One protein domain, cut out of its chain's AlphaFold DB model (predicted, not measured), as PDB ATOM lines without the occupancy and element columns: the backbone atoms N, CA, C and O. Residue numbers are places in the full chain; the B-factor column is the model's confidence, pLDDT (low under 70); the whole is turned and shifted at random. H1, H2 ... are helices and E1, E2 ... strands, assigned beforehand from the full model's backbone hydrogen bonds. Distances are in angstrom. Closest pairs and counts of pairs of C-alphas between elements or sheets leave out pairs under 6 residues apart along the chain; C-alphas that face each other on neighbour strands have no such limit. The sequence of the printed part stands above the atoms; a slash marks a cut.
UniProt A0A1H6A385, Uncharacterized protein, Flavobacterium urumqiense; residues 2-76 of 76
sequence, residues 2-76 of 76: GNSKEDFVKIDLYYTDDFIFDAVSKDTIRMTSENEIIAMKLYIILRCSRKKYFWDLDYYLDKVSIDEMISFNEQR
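Overview. This is residues 2 to 76 of the 76 residues of an uncharacterized protein of Flavobacterium urumqiense (UniProt A0A1H6A385). A small knot of three helices, with H1 in the middle and H2 and H3 packed on it, has a tiny two-stranded hairpin, E1 and E2, leading into the start of H1, and a long arm before the hairpin. Within that arm residues 3 to 9 and 11 to 16 stick out from the body, and they make much of the length. The printed part has 75 residues, with two named strands followed by three named helices in the order E1, E2, H1, H2, H3; the sheet has the order E1, E2 and is antiparallel, and the class is mostly helix. The whole is loose, with a radius of gyration of the C-alphas of 14.7 A, and elongated, spanning 46 by 29 by 25 A.

Along the chain. Residues 2 to 23 hold no named element, and C-alpha 2 stands at (152.681, 135.394, 104.637). E1 is residues 24 to 26, beginning with C-alpha 24 at (141.588, 146.343, 128.495), and E2 is residues 29 to 31. H1, residues 34 to 47, is the longest helix at 20.3 A from first to last C-alpha. H2 is residues 51 to 61 and measures 15.6 A. H3, residues 66 to 74, measures 12.4 A and ends with C-alpha 74 at (150.825, 136.928, 144.632).

Arrangement. E1 and E2 form a hairpin of antiparallel neighbours, with 144 degrees between their directions. N 24 and O 31 are 2.8 A apart and N 29 and O 26 are 2.9 A apart, both within hydrogen-bond range. E1 is apart from H1, H2 and H3, and E2 is apart from H2 and H3. H1 and H2 form a helical hairpin: they touch, the closest C-alphas being those of Lys 41 and Tyr 53 at 6.3 A, and run opposite ways at a steep tilt of 40 degrees. H1 and H3 touch, with the C-alphas of Ala 39 and Asn 73 the closest at 4.3 A. Their lines are about perpendicular, at 84 degrees. H2 and H3 meet only through their link. In H1 and H3 every O i to N i+4 pair is within hydrogen-bond range; in H2, 5 of 7 are.

Size, cuts and confidence. The C-alphas farthest apart are those of Asn 3 and Asp 67, at 45.9 A. Without the stretches that stand free, the body has 62 residues and spans 34 by 31 by 27 A. The printed part has no cut and ends at Arg 76, the chain's last residue. The links E1 to E2, E2 to H1, H1 to H2 and H2 to H3 are tight. The mean pLDDT of the printed part is 85.1; residues 2 to 3 and residue 49 are under 70.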
ATOM      1  N   GLY A   2     151.238 135.601 104.444       58.16
ATOM      2  CA  GLY A   2     152.681 135.394 104.637       58.16
ATOM      3  C   GLY A   2     153.323 135.221 103.261       58.16
ATOM      4  O   GLY A   2     153.881 134.178 102.943       58.16
ATOM      5  N   ASN A   3     153.075 136.200 102.386       69.75
ATOM      6  CA  ASN A   3     153.376 136.111 100.953       69.75
ATOM      7  C   ASN A   3     154.855 136.402 100.642       69.75
ATOM      8  O   ASN A   3     155.307 136.167  99.526       69.75
ATOM      9  N   SER A   4     155.608 136.892 101.628       77.00
ATOM     10  CA  SER A   4     157.041 137.163 101.561       77.00
ATOM     11  C   SER A   4     157.702 136.747 102.881       77.00
ATOM     12  O   SER A   4     157.033 136.611 103.907       77.00
ATOM     13  N   LYS A   5     159.025 136.545 102.877       74.75
ATOM     14  CA  LYS A   5     159.795 136.195 104.087       74.75
ATOM     15  C   LYS A   5     159.759 137.305 105.154       74.75
ATOM     16  O   LYS A   5     160.014 137.030 106.321       74.75
ATOM     17  N   GLU A   6     159.439 138.529 104.740       78.56
ATOM     18  CA  GLU A   6     159.381 139.738 105.567       78.56
ATOM     19  C   GLU A   6     157.982 139.961 106.172       78.56
ATOM     20  O   GLU A   6     157.872 140.567 107.231       78.56
ATOM     21  N   ASP A   7     156.929 139.382 105.579       82.50
ATOM     22  CA  ASP A   7     155.532 139.494 106.041       82.50
ATOM     23  C   ASP A   7     155.077 138.332 106.943       82.50
ATOM     24  O   ASP A   7     153.878 138.092 107.125       82.50
ATOM     25  N   PHE A   8     156.009 137.550 107.487       82.50
ATOM     26  CA  PHE A   8     155.653 136.425 108.350       82.50
ATOM     27  C   PHE A   8     155.302 136.893 109.765       82.50
ATOM     28  O   PHE A   8     156.155 137.357 110.518       82.50
ATOM     29  N   VAL A   9     154.045 136.682 110.159       83.56
ATOM     30  CA  VAL A   9     153.571 136.916 111.528       83.56
ATOM     31  C   VAL A   9     153.463 135.583 112.261       83.56
ATOM     32  O   VAL A   9     152.729 134.687 111.843       83.56
ATOM     33  N   LYS A  10     154.187 135.449 113.377       87.56
ATOM     34  CA  LYS A  10     154.039 134.308 114.285       87.56
ATOM     35  C   LYS A  10     152.867 134.567 115.229       87.56
ATOM     36  O   LYS A  10     152.855 135.578 115.926       87.56
ATOM     37  N   ILE A  11     151.920 133.636 115.267       88.06
ATOM     38  CA  ILE A  11     150.786 133.668 116.190       88.06
ATOM     39  C   ILE A  11     150.931 132.473 117.126       88.06
ATOM     40  O   ILE A  11     150.945 131.330 116.675       88.06
ATOM     41  N   ASP A  12     151.047 132.752 118.420       87.75
ATOM     42  CA  ASP A  12     151.024 131.744 119.474       87.75
ATOM     43  C   ASP A  12     149.665 131.831 120.184       87.75
ATOM     44  O   ASP A  12     149.232 132.912 120.582       87.75
ATOM     45  N   LEU A  13     148.980 130.696 120.318       85.88
ATOM     46  CA  LEU A  13     147.699 130.574 121.014       85.88
ATOM     47  C   LEU A  13     147.913 129.722 122.261       85.88
ATOM     48  O   LEU A  13     148.449 128.617 122.172       85.88
ATOM     49  N   TYR A  14     147.489 130.232 123.412       82.81
ATOM     50  CA  TYR A  14     147.625 129.542 124.687       82.81
ATOM     51  C   TYR A  14     146.301 129.610 125.444       82.81
ATOM     52  O   TYR A  14     145.794 130.698 125.707       82.81
ATOM     53  N   TYR A  15     145.744 128.444 125.760       81.69
ATOM     54  CA  TYR A  15     144.590 128.317 126.645       81.69
ATOM     55  C   TYR A  15     145.124 128.136 128.063       81.69
ATOM     56  O   TYR A  15     145.874 127.195 128.324       81.69
ATOM     57  N   THR A  16     144.794 129.069 128.945       75.00
ATOM     58  CA  THR A  16     145.299 129.138 130.320       75.00
ATOM     59  C   THR A  16     144.151 129.419 131.275       75.00
ATOM     60  O   THR A  16     143.025 129.632 130.822       75.00
ATOM     61  N   ASP A  17     144.450 129.372 132.570       76.69
ATOM     62  CA  ASP A  17     143.526 129.739 133.634       76.69
ATOM     63  C   ASP A  17     143.045 131.186 133.469       76.69
ATOM     64  O   ASP A  17     143.652 131.987 132.748       76.69
ATOM     65  N   ASP A  18     141.938 131.513 134.127       80.31
ATOM     66  CA  ASP A  18     141.344 132.839 134.027       80.31
ATOM     67  C   ASP A  18     142.338 133.930 134.459       80.31
ATOM     68  O   ASP A  18     143.102 133.782 135.416       80.31
ATOM     69  N   PHE A  19     142.335 135.036 133.718       83.12
ATOM     70  CA  PHE A  19     143.095 136.226 134.087       83.12
ATOM     71  C   PHE A  19     142.506 136.826 135.368       83.12
ATOM     72  O   PHE A  19     141.285 136.870 135.521       83.12
ATOM     73  N   ILE A  20     143.361 137.312 136.272       85.56
ATOM     74  CA  ILE A  20     142.906 137.920 137.534       85.56
ATOM     75  C   ILE A  20     142.375 139.324 137.270       85.56
ATOM     76  O   ILE A  20     141.387 139.757 137.861       85.56
ATOM     77  N   PHE A  21     143.071 140.051 136.395       87.31
ATOM     78  CA  PHE A  21     142.743 141.426 136.065       87.31
ATOM     79  C   PHE A  21     141.890 141.501 134.802       87.31
ATOM     80  O   PHE A  21     142.103 140.767 133.833       87.31
ATOM     81  N   ASP A  22     140.973 142.466 134.791       88.62
ATOM     82  CA  ASP A  22     140.105 142.713 133.648       88.62
ATOM     83  C   ASP A  22     140.898 143.027 132.373       88.62
ATOM     84  O   ASP A  22     141.923 143.719 132.373       88.62
ATOM     85  N   ALA A  23     140.380 142.535 131.251       90.12
ATOM     86  CA  ALA A  23     140.922 142.855 129.943       90.12
ATOM     87  C   ALA A  23     140.678 144.333 129.600       90.12
ATOM     88  O   ALA A  23     139.601 144.882 129.829       90.12
ATOM     89  N   VAL A  24     141.660 144.957 128.959       92.31
ATOM     90  CA  VAL A  24     141.588 146.343 128.495       92.31
ATOM     91  C   VAL A  24     141.277 146.345 127.002       92.31
ATOM     92  O   VAL A  24     141.912 145.636 126.223       92.31
ATOM     93  N   SER A  25     140.301 147.144 126.567       90.88
ATOM     94  CA  SER A  25     140.049 147.354 125.138       90.88
ATOM     95  C   SER A  25     140.810 148.580 124.649       90.88
ATOM     96  O   SER A  25     140.633 149.675 125.182       90.88
ATOM     97  N   LYS A  26     141.640 148.403 123.623       90.19
ATOM     98  CA  LYS A  26     142.348 149.494 122.954       90.19
ATOM     99  C   LYS A  26     142.172 149.350 121.453       90.19
ATOM    100  O   LYS A  26     142.462 148.293 120.903       90.19
ATOM    101  N   ASP A  27     141.639 150.384 120.806       89.25
ATOM    102  CA  ASP A  27     141.392 150.401 119.360       89.25
ATOM    103  C   ASP A  27     140.591 149.178 118.873       89.25
ATOM    104  O   ASP A  27     140.902 148.582 117.847       89.25
ATOM    105  N   THR A  28     139.563 148.773 119.636       90.81
ATOM    106  CA  THR A  28     138.729 147.560 119.443       90.81
ATOM    107  C   THR A  28     139.439 146.213 119.624       90.81
ATOM    108  O   THR A  28     138.805 145.162 119.535       90.81
ATOM    109  N   ILE A  29     140.727 146.218 119.969       90.81
ATOM    110  CA  ILE A  29     141.498 145.017 120.285       90.81
ATOM    111  C   ILE A  29     141.423 144.770 121.791       90.81
ATOM    112  O   ILE A  29     141.754 145.633 122.605       90.81
ATOM    113  N   ARG A  30     140.994 143.564 122.170       90.69
ATOM    114  CA  ARG A  30     141.035 143.107 123.560       90.69
ATOM    115  C   ARG A  30     142.472 142.741 123.920       90.69
ATOM    116  O   ARG A  30     143.027 141.788 123.377       90.69
ATOM    117  N   MET A  31     143.045 143.496 124.839       91.06
ATOM    118  CA  MET A  31     144.374 143.298 125.399       91.06
ATOM    119  C   MET A  31     144.252 142.915 126.871       91.06
ATOM    120  O   MET A  31     143.226 143.142 127.507       91.06
ATOM    121  N   THR A  32     145.295 142.304 127.417       90.25
ATOM    122  CA  THR A  32     145.377 142.105 128.864       90.25
ATOM    123  C   THR A  32     145.849 143.397 129.547       90.25
ATOM    124  O   THR A  32     146.427 144.264 128.885       90.25
ATOM    125  N   SER A  33     145.578 143.550 130.842       91.38
ATOM    126  CA  SER A  33     146.030 144.716 131.606       91.38
ATOM    127  C   SER A  33     147.552 144.714 131.788       91.38
ATOM    128  O   SER A  33     148.200 143.666 131.747       91.38
ATOM    129  N   GLU A  34     148.142 145.889 132.020       90.69
ATOM    130  CA  GLU A  34     149.580 145.991 132.306       90.69
ATOM    131  C   GLU A  34     149.960 145.191 133.566       90.69
ATOM    132  O   GLU A  34     150.976 144.497 133.566       90.69
ATOM    133  N   ASN A  35     149.100 145.193 134.590       90.75
ATOM    134  CA  ASN A  35     149.309 144.455 135.840       90.75
ATOM    135  C   ASN A  35     149.398 142.942 135.606       90.75
ATOM    136  O   ASN A  35     150.297 142.284 136.129       90.75
ATOM    137  N   GLU A  36     148.519 142.389 134.766       89.00
ATOM    138  CA  GLU A  36     148.556 140.970 134.405       89.00
ATOM    139  C   GLU A  36     149.823 140.632 133.604       89.00
ATOM    140  O   GLU A  36     150.444 139.593 133.830       89.00
ATOM    141  N   ILE A  37     150.267 141.521 132.701       89.69
ATOM    142  CA  ILE A  37     151.521 141.338 131.948       89.69
ATOM    143  C   ILE A  37     152.715 141.279 132.901       89.69
ATOM    144  O   ILE A  37     153.585 140.416 132.738       89.69
ATOM    145  N   ILE A  38     152.769 142.188 133.874       90.50
ATOM    146  CA  ILE A  38     153.824 142.242 134.889       90.50
ATOM    147  C   ILE A  38     153.819 140.951 135.714       90.50
ATOM    148  O   ILE A  38     154.855 140.288 135.789       90.50
ATOM    149  N   ALA A  39     152.659 140.548 136.245       89.44
ATOM    150  CA  ALA A  39     152.508 139.323 137.029       89.44
ATOM    151  C   ALA A  39     152.961 138.082 136.239       89.44
ATOM    152  O   ALA A  39     153.804 137.312 136.702       89.44
ATOM    153  N   MET A  40     152.494 137.924 134.994       86.94
ATOM    154  CA  MET A  40     152.886 136.809 134.124       86.94
ATOM    155  C   MET A  40     154.391 136.781 133.832       86.94
ATOM    156  O   MET A  40     155.005 135.710 133.817       86.94
ATOM    157  N   LYS A  41     155.007 137.939 133.570       87.88
ATOM    158  CA  LYS A  41     156.451 138.015 133.303       87.88
ATOM    159  C   LYS A  41     157.268 137.695 134.546       87.88
ATOM    160  O   LYS A  41     158.242 136.948 134.431       87.88
ATOM    161  N   LEU A  42     156.867 138.213 135.705       88.50
ATOM    162  CA  LEU A  42     157.539 137.945 136.973       88.50
ATOM    163  C   LEU A  42     157.478 136.450 137.317       88.50
ATOM    164  O   LEU A  42     158.516 135.842 137.579       88.50
ATOM    165  N   TYR A  43     156.305 135.828 137.174       86.94
ATOM    166  CA  TYR A  43     156.116 134.386 137.343       86.94
ATOM    167  C   TYR A  43     157.066 133.552 136.471       86.94
ATOM    168  O   TYR A  43     157.691 132.596 136.939       86.94
ATOM    169  N   ILE A  44     157.199 133.917 135.190       85.56
ATOM    170  CA  ILE A  44     158.091 133.214 134.262       85.56
ATOM    171  C   ILE A  44     159.549 133.419 134.664       85.56
ATOM    172  O   ILE A  44     160.290 132.442 134.679       85.56
ATOM    173  N   ILE A  45     159.972 134.637 135.019       86.06
ATOM    174  CA  ILE A  45     161.358 134.916 135.427       86.06
ATOM    175  C   ILE A  45     161.767 134.075 136.638       86.06
ATOM    176  O   ILE A  45     162.879 133.543 136.648       86.06
ATOM    177  N   LEU A  46     160.864 133.904 137.609       82.31
ATOM    178  CA  LEU A  46     161.099 133.079 138.796       82.31
ATOM    179  C   LEU A  46     161.289 131.587 138.464       82.31
ATOM    180  O   LEU A  46     161.966 130.880 139.206       82.31
ATOM    181  N   ARG A  47     160.720 131.095 137.354       82.25
ATOM    182  CA  ARG A  47     160.766 129.669 136.963       82.25
ATOM    183  C   ARG A  47     161.764 129.354 135.851       82.25
ATOM    184  O   ARG A  47     162.327 128.265 135.810       82.25
ATOM    185  N   CYS A  48     161.951 130.274 134.915       78.88
ATOM    186  CA  CYS A  48     162.832 130.137 133.766       78.88
ATOM    187  C   CYS A  48     163.297 131.522 133.303       78.88
ATOM    188  O   CYS A  48     162.546 132.314 132.730       78.88
ATOM    189  N   SER A  49     164.575 131.815 133.512       69.12
ATOM    190  CA  SER A  49     165.140 133.121 133.202       69.12
ATOM    191  C   SER A  49     165.635 133.193 131.751       69.12
ATOM    192  O   SER A  49     166.534 132.474 131.316       69.12
ATOM    193  N   ARG A  50     165.062 134.117 130.970       76.12
ATOM    194  CA  ARG A  50     165.595 134.549 129.664       76.12
ATOM    195  C   ARG A  50     165.753 136.061 129.674       76.12
ATOM    196  O   ARG A  50     164.827 136.765 130.060       76.12
ATOM    197  N   LYS A  51     166.885 136.563 129.164       81.81
ATOM    198  CA  LYS A  51     167.235 138.000 129.158       81.81
ATOM    199  C   LYS A  51     166.119 138.916 128.638       81.81
ATOM    200  O   LYS A  51     165.961 140.010 129.155       81.81
ATOM    201  N   LYS A  52     165.328 138.462 127.658       83.69
ATOM    202  CA  LYS A  52     164.202 139.229 127.102       83.69
ATOM    203  C   LYS A  52     163.195 139.664 128.177       83.69
ATOM    204  O   LYS A  52     162.780 140.811 128.166       83.69
ATOM    205  N   TYR A  53     162.839 138.779 129.110       81.62
ATOM    206  CA  TYR A  53     161.819 139.088 130.116       81.62
ATOM    207  C   TYR A  53     162.283 140.150 131.120       81.62
ATOM    208  O   TYR A  53     161.460 140.921 131.596       81.62
ATOM    209  N   PHE A  54     163.590 140.228 131.395       83.56
ATOM    210  CA  PHE A  54     164.157 141.275 132.249       83.56
ATOM    211  C   PHE A  54     164.063 142.653 131.595       83.56
ATOM    212  O   PHE A  54     163.646 143.595 132.252       83.56
ATOM    213  N   TRP A  55     164.371 142.757 130.296       86.44
ATOM    214  CA  TRP A  55     164.198 144.007 129.546       86.44
ATOM    215  C   TRP A  55     162.740 144.466 129.500       86.44
ATOM    216  O   TRP A  55     162.469 145.659 129.556       86.44
ATOM    217  N   ASP A  56     161.799 143.523 129.424       85.81
ATOM    218  CA  ASP A  56     160.380 143.865 129.453       85.81
ATOM    219  C   ASP A  56     159.947 144.417 130.827       85.81
ATOM    220  O   ASP A  56     159.082 145.283 130.862       85.81
ATOM    221  N   LEU A  57     160.517 143.930 131.943       86.19
ATOM    222  CA  LEU A  57     160.231 144.450 133.289       86.19
ATOM    223  C   LEU A  57     160.952 145.765 133.591       86.19
ATOM    224  O   LEU A  57     160.381 146.594 134.288       86.19
ATOM    225  N   ASP A  58     162.153 145.969 133.048       88.38
ATOM    226  CA  ASP A  58     162.922 147.212 133.192       88.38
ATOM    227  C   ASP A  58     162.097 148.437 132.772       88.38
ATOM    228  O   ASP A  58     162.016 149.416 133.504       88.38
ATOM    229  N   TYR A  59     161.340 148.319 131.675       88.69
ATOM    230  CA  TYR A  59     160.391 149.348 131.235       88.69
ATOM    231  C   TYR A  59     159.320 149.709 132.284       88.69
ATOM    232  O   TYR A  59     158.828 150.838 132.314       88.69
ATOM    233  N   TYR A  60     158.921 148.750 133.123       88.38
ATOM    234  CA  TYR A  60     157.918 148.962 134.164       88.38
ATOM    235  C   TYR A  60     158.519 149.419 135.495       88.38
ATOM    236  O   TYR A  60     157.764 149.940 136.311       88.38
ATOM    237  N   LEU A  61     159.834 149.290 135.717       87.38
ATOM    238  CA  LEU A  61     160.484 149.721 136.964       87.38
ATOM    239  C   LEU A  61     160.358 151.234 137.203       87.38
ATOM    240  O   LEU A  61     160.286 151.666 138.350       87.38
ATOM    241  N   ASP A  62     160.263 152.028 136.134       87.06
ATOM    242  CA  ASP A  62     160.027 153.476 136.217       87.06
ATOM    243  C   ASP A  62     158.582 153.834 136.609       87.06
ATOM    244  O   ASP A  62     158.297 154.977 136.970       87.06
ATOM    245  N   LYS A  63     157.645 152.881 136.503       89.31
ATOM    246  CA  LYS A  63     156.202 153.110 136.693       89.31
ATOM    247  C   LYS A  63     155.624 152.402 137.913       89.31
ATOM    248  O   LYS A  63     154.634 152.873 138.463       89.31
ATOM    249  N   VAL A  64     156.193 151.259 138.274       88.75
ATOM    250  CA  VAL A  64     155.681 150.339 139.289       88.75
ATOM    251  C   VAL A  64     156.866 149.857 140.116       88.75
ATOM    252  O   VAL A  64     157.886 149.434 139.571       88.75
ATOM    253  N   SER A  65     156.741 149.915 141.438       89.88
ATOM    254  CA  SER A  65     157.777 149.409 142.338       89.88
ATOM    255  C   SER A  65     157.862 147.882 142.287       89.88
ATOM    256  O   SER A  65     156.884 147.196 141.995       89.88
ATOM    257  N   ILE A  66     159.028 147.315 142.612       87.31
ATOM    258  CA  ILE A  66     159.200 145.853 142.638       87.31
ATOM    259  C   ILE A  66     158.216 145.198 143.623       87.31
ATOM    260  O   ILE A  66     157.663 144.146 143.308       87.31
ATOM    261  N   ASP A  67     157.955 145.829 144.771       89.25
ATOM    262  CA  ASP A  67     156.997 145.333 145.766       89.25
ATOM    263  C   ASP A  67     155.570 145.244 145.198       89.25
ATOM    264  O   ASP A  67     154.881 144.242 145.390       89.25
ATOM    265  N   GLU A  68     155.138 146.240 144.416       88.25
ATOM    266  CA  GLU A  68     153.849 146.193 143.715       88.25
ATOM    267  C   GLU A  68     153.818 145.080 142.662       88.25
ATOM    268  O   GLU A  68     152.838 144.339 142.584       88.25
ATOM    269  N   MET A  69     154.902 144.894 141.898       89.19
ATOM    270  CA  MET A  69     154.986 143.797 140.924       89.19
ATOM    271  C   MET A  69     154.854 142.424 141.596       89.19
ATOM    272  O   MET A  69     154.182 141.538 141.065       89.19
ATOM    273  N   ILE A  70     155.480 142.248 142.766       87.50
ATOM    274  CA  ILE A  70     155.358 141.030 143.575       87.50
ATOM    275  C   ILE A  70     153.909 140.855 144.029       87.50
ATOM    276  O   ILE A  70     153.360 139.769 143.851       87.50
ATOM    277  N   SER A  71     153.257 141.920 144.506       89.12
ATOM    278  CA  SER A  71     151.855 141.860 144.939       89.12
ATOM    279  C   SER A  71     150.899 141.420 143.821       89.12
ATOM    280  O   SER A  71     149.977 140.645 144.070       89.12
ATOM    281  N   PHE A  72     151.138 141.835 142.570       88.06
ATOM    282  CA  PHE A  72     150.337 141.390 141.424       88.06
ATOM    283  C   PHE A  72     150.542 139.908 141.117       88.06
ATOM    284  O   PHE A  72     149.604 139.221 140.724       88.06
ATOM    285  N   ASN A  73     151.764 139.407 141.296       85.19
ATOM    286  CA  ASN A  73     152.069 137.993 141.118       85.19
ATOM    287  C   ASN A  73     151.518 137.122 142.261       85.19
ATOM    288  O   ASN A  73     151.180 135.974 142.013       85.19
ATOM    289  N   GLU A  74     151.425 137.639 143.489       84.56
ATOM    290  CA  GLU A  74     150.825 136.928 144.632       84.56
ATOM    291  C   GLU A  74     149.302 136.786 144.537       84.56
ATOM    292  O   GLU A  74     148.734 135.870 145.123       84.56
ATOM    293  N   GLN A  75     148.631 137.669 143.792       80.12
ATOM    294  CA  GLN A  75     147.193 137.557 143.514       80.12
ATOM    295  C   GLN A  75     146.858 136.434 142.510       80.12
ATOM    296  O   GLN A  75     145.679 136.210 142.236       80.12
ATOM    297  N   ARG A  76     147.877 135.745 141.973       72.56
ATOM    298  CA  ARG A  76     147.812 134.697 140.939       72.56
ATOM    299  C   ARG A  76     148.049 133.314 141.509       72.56
ATOM    300  O   ARG A  76     147.313 132.398 141.088       72.56
TER     301      ARG A  76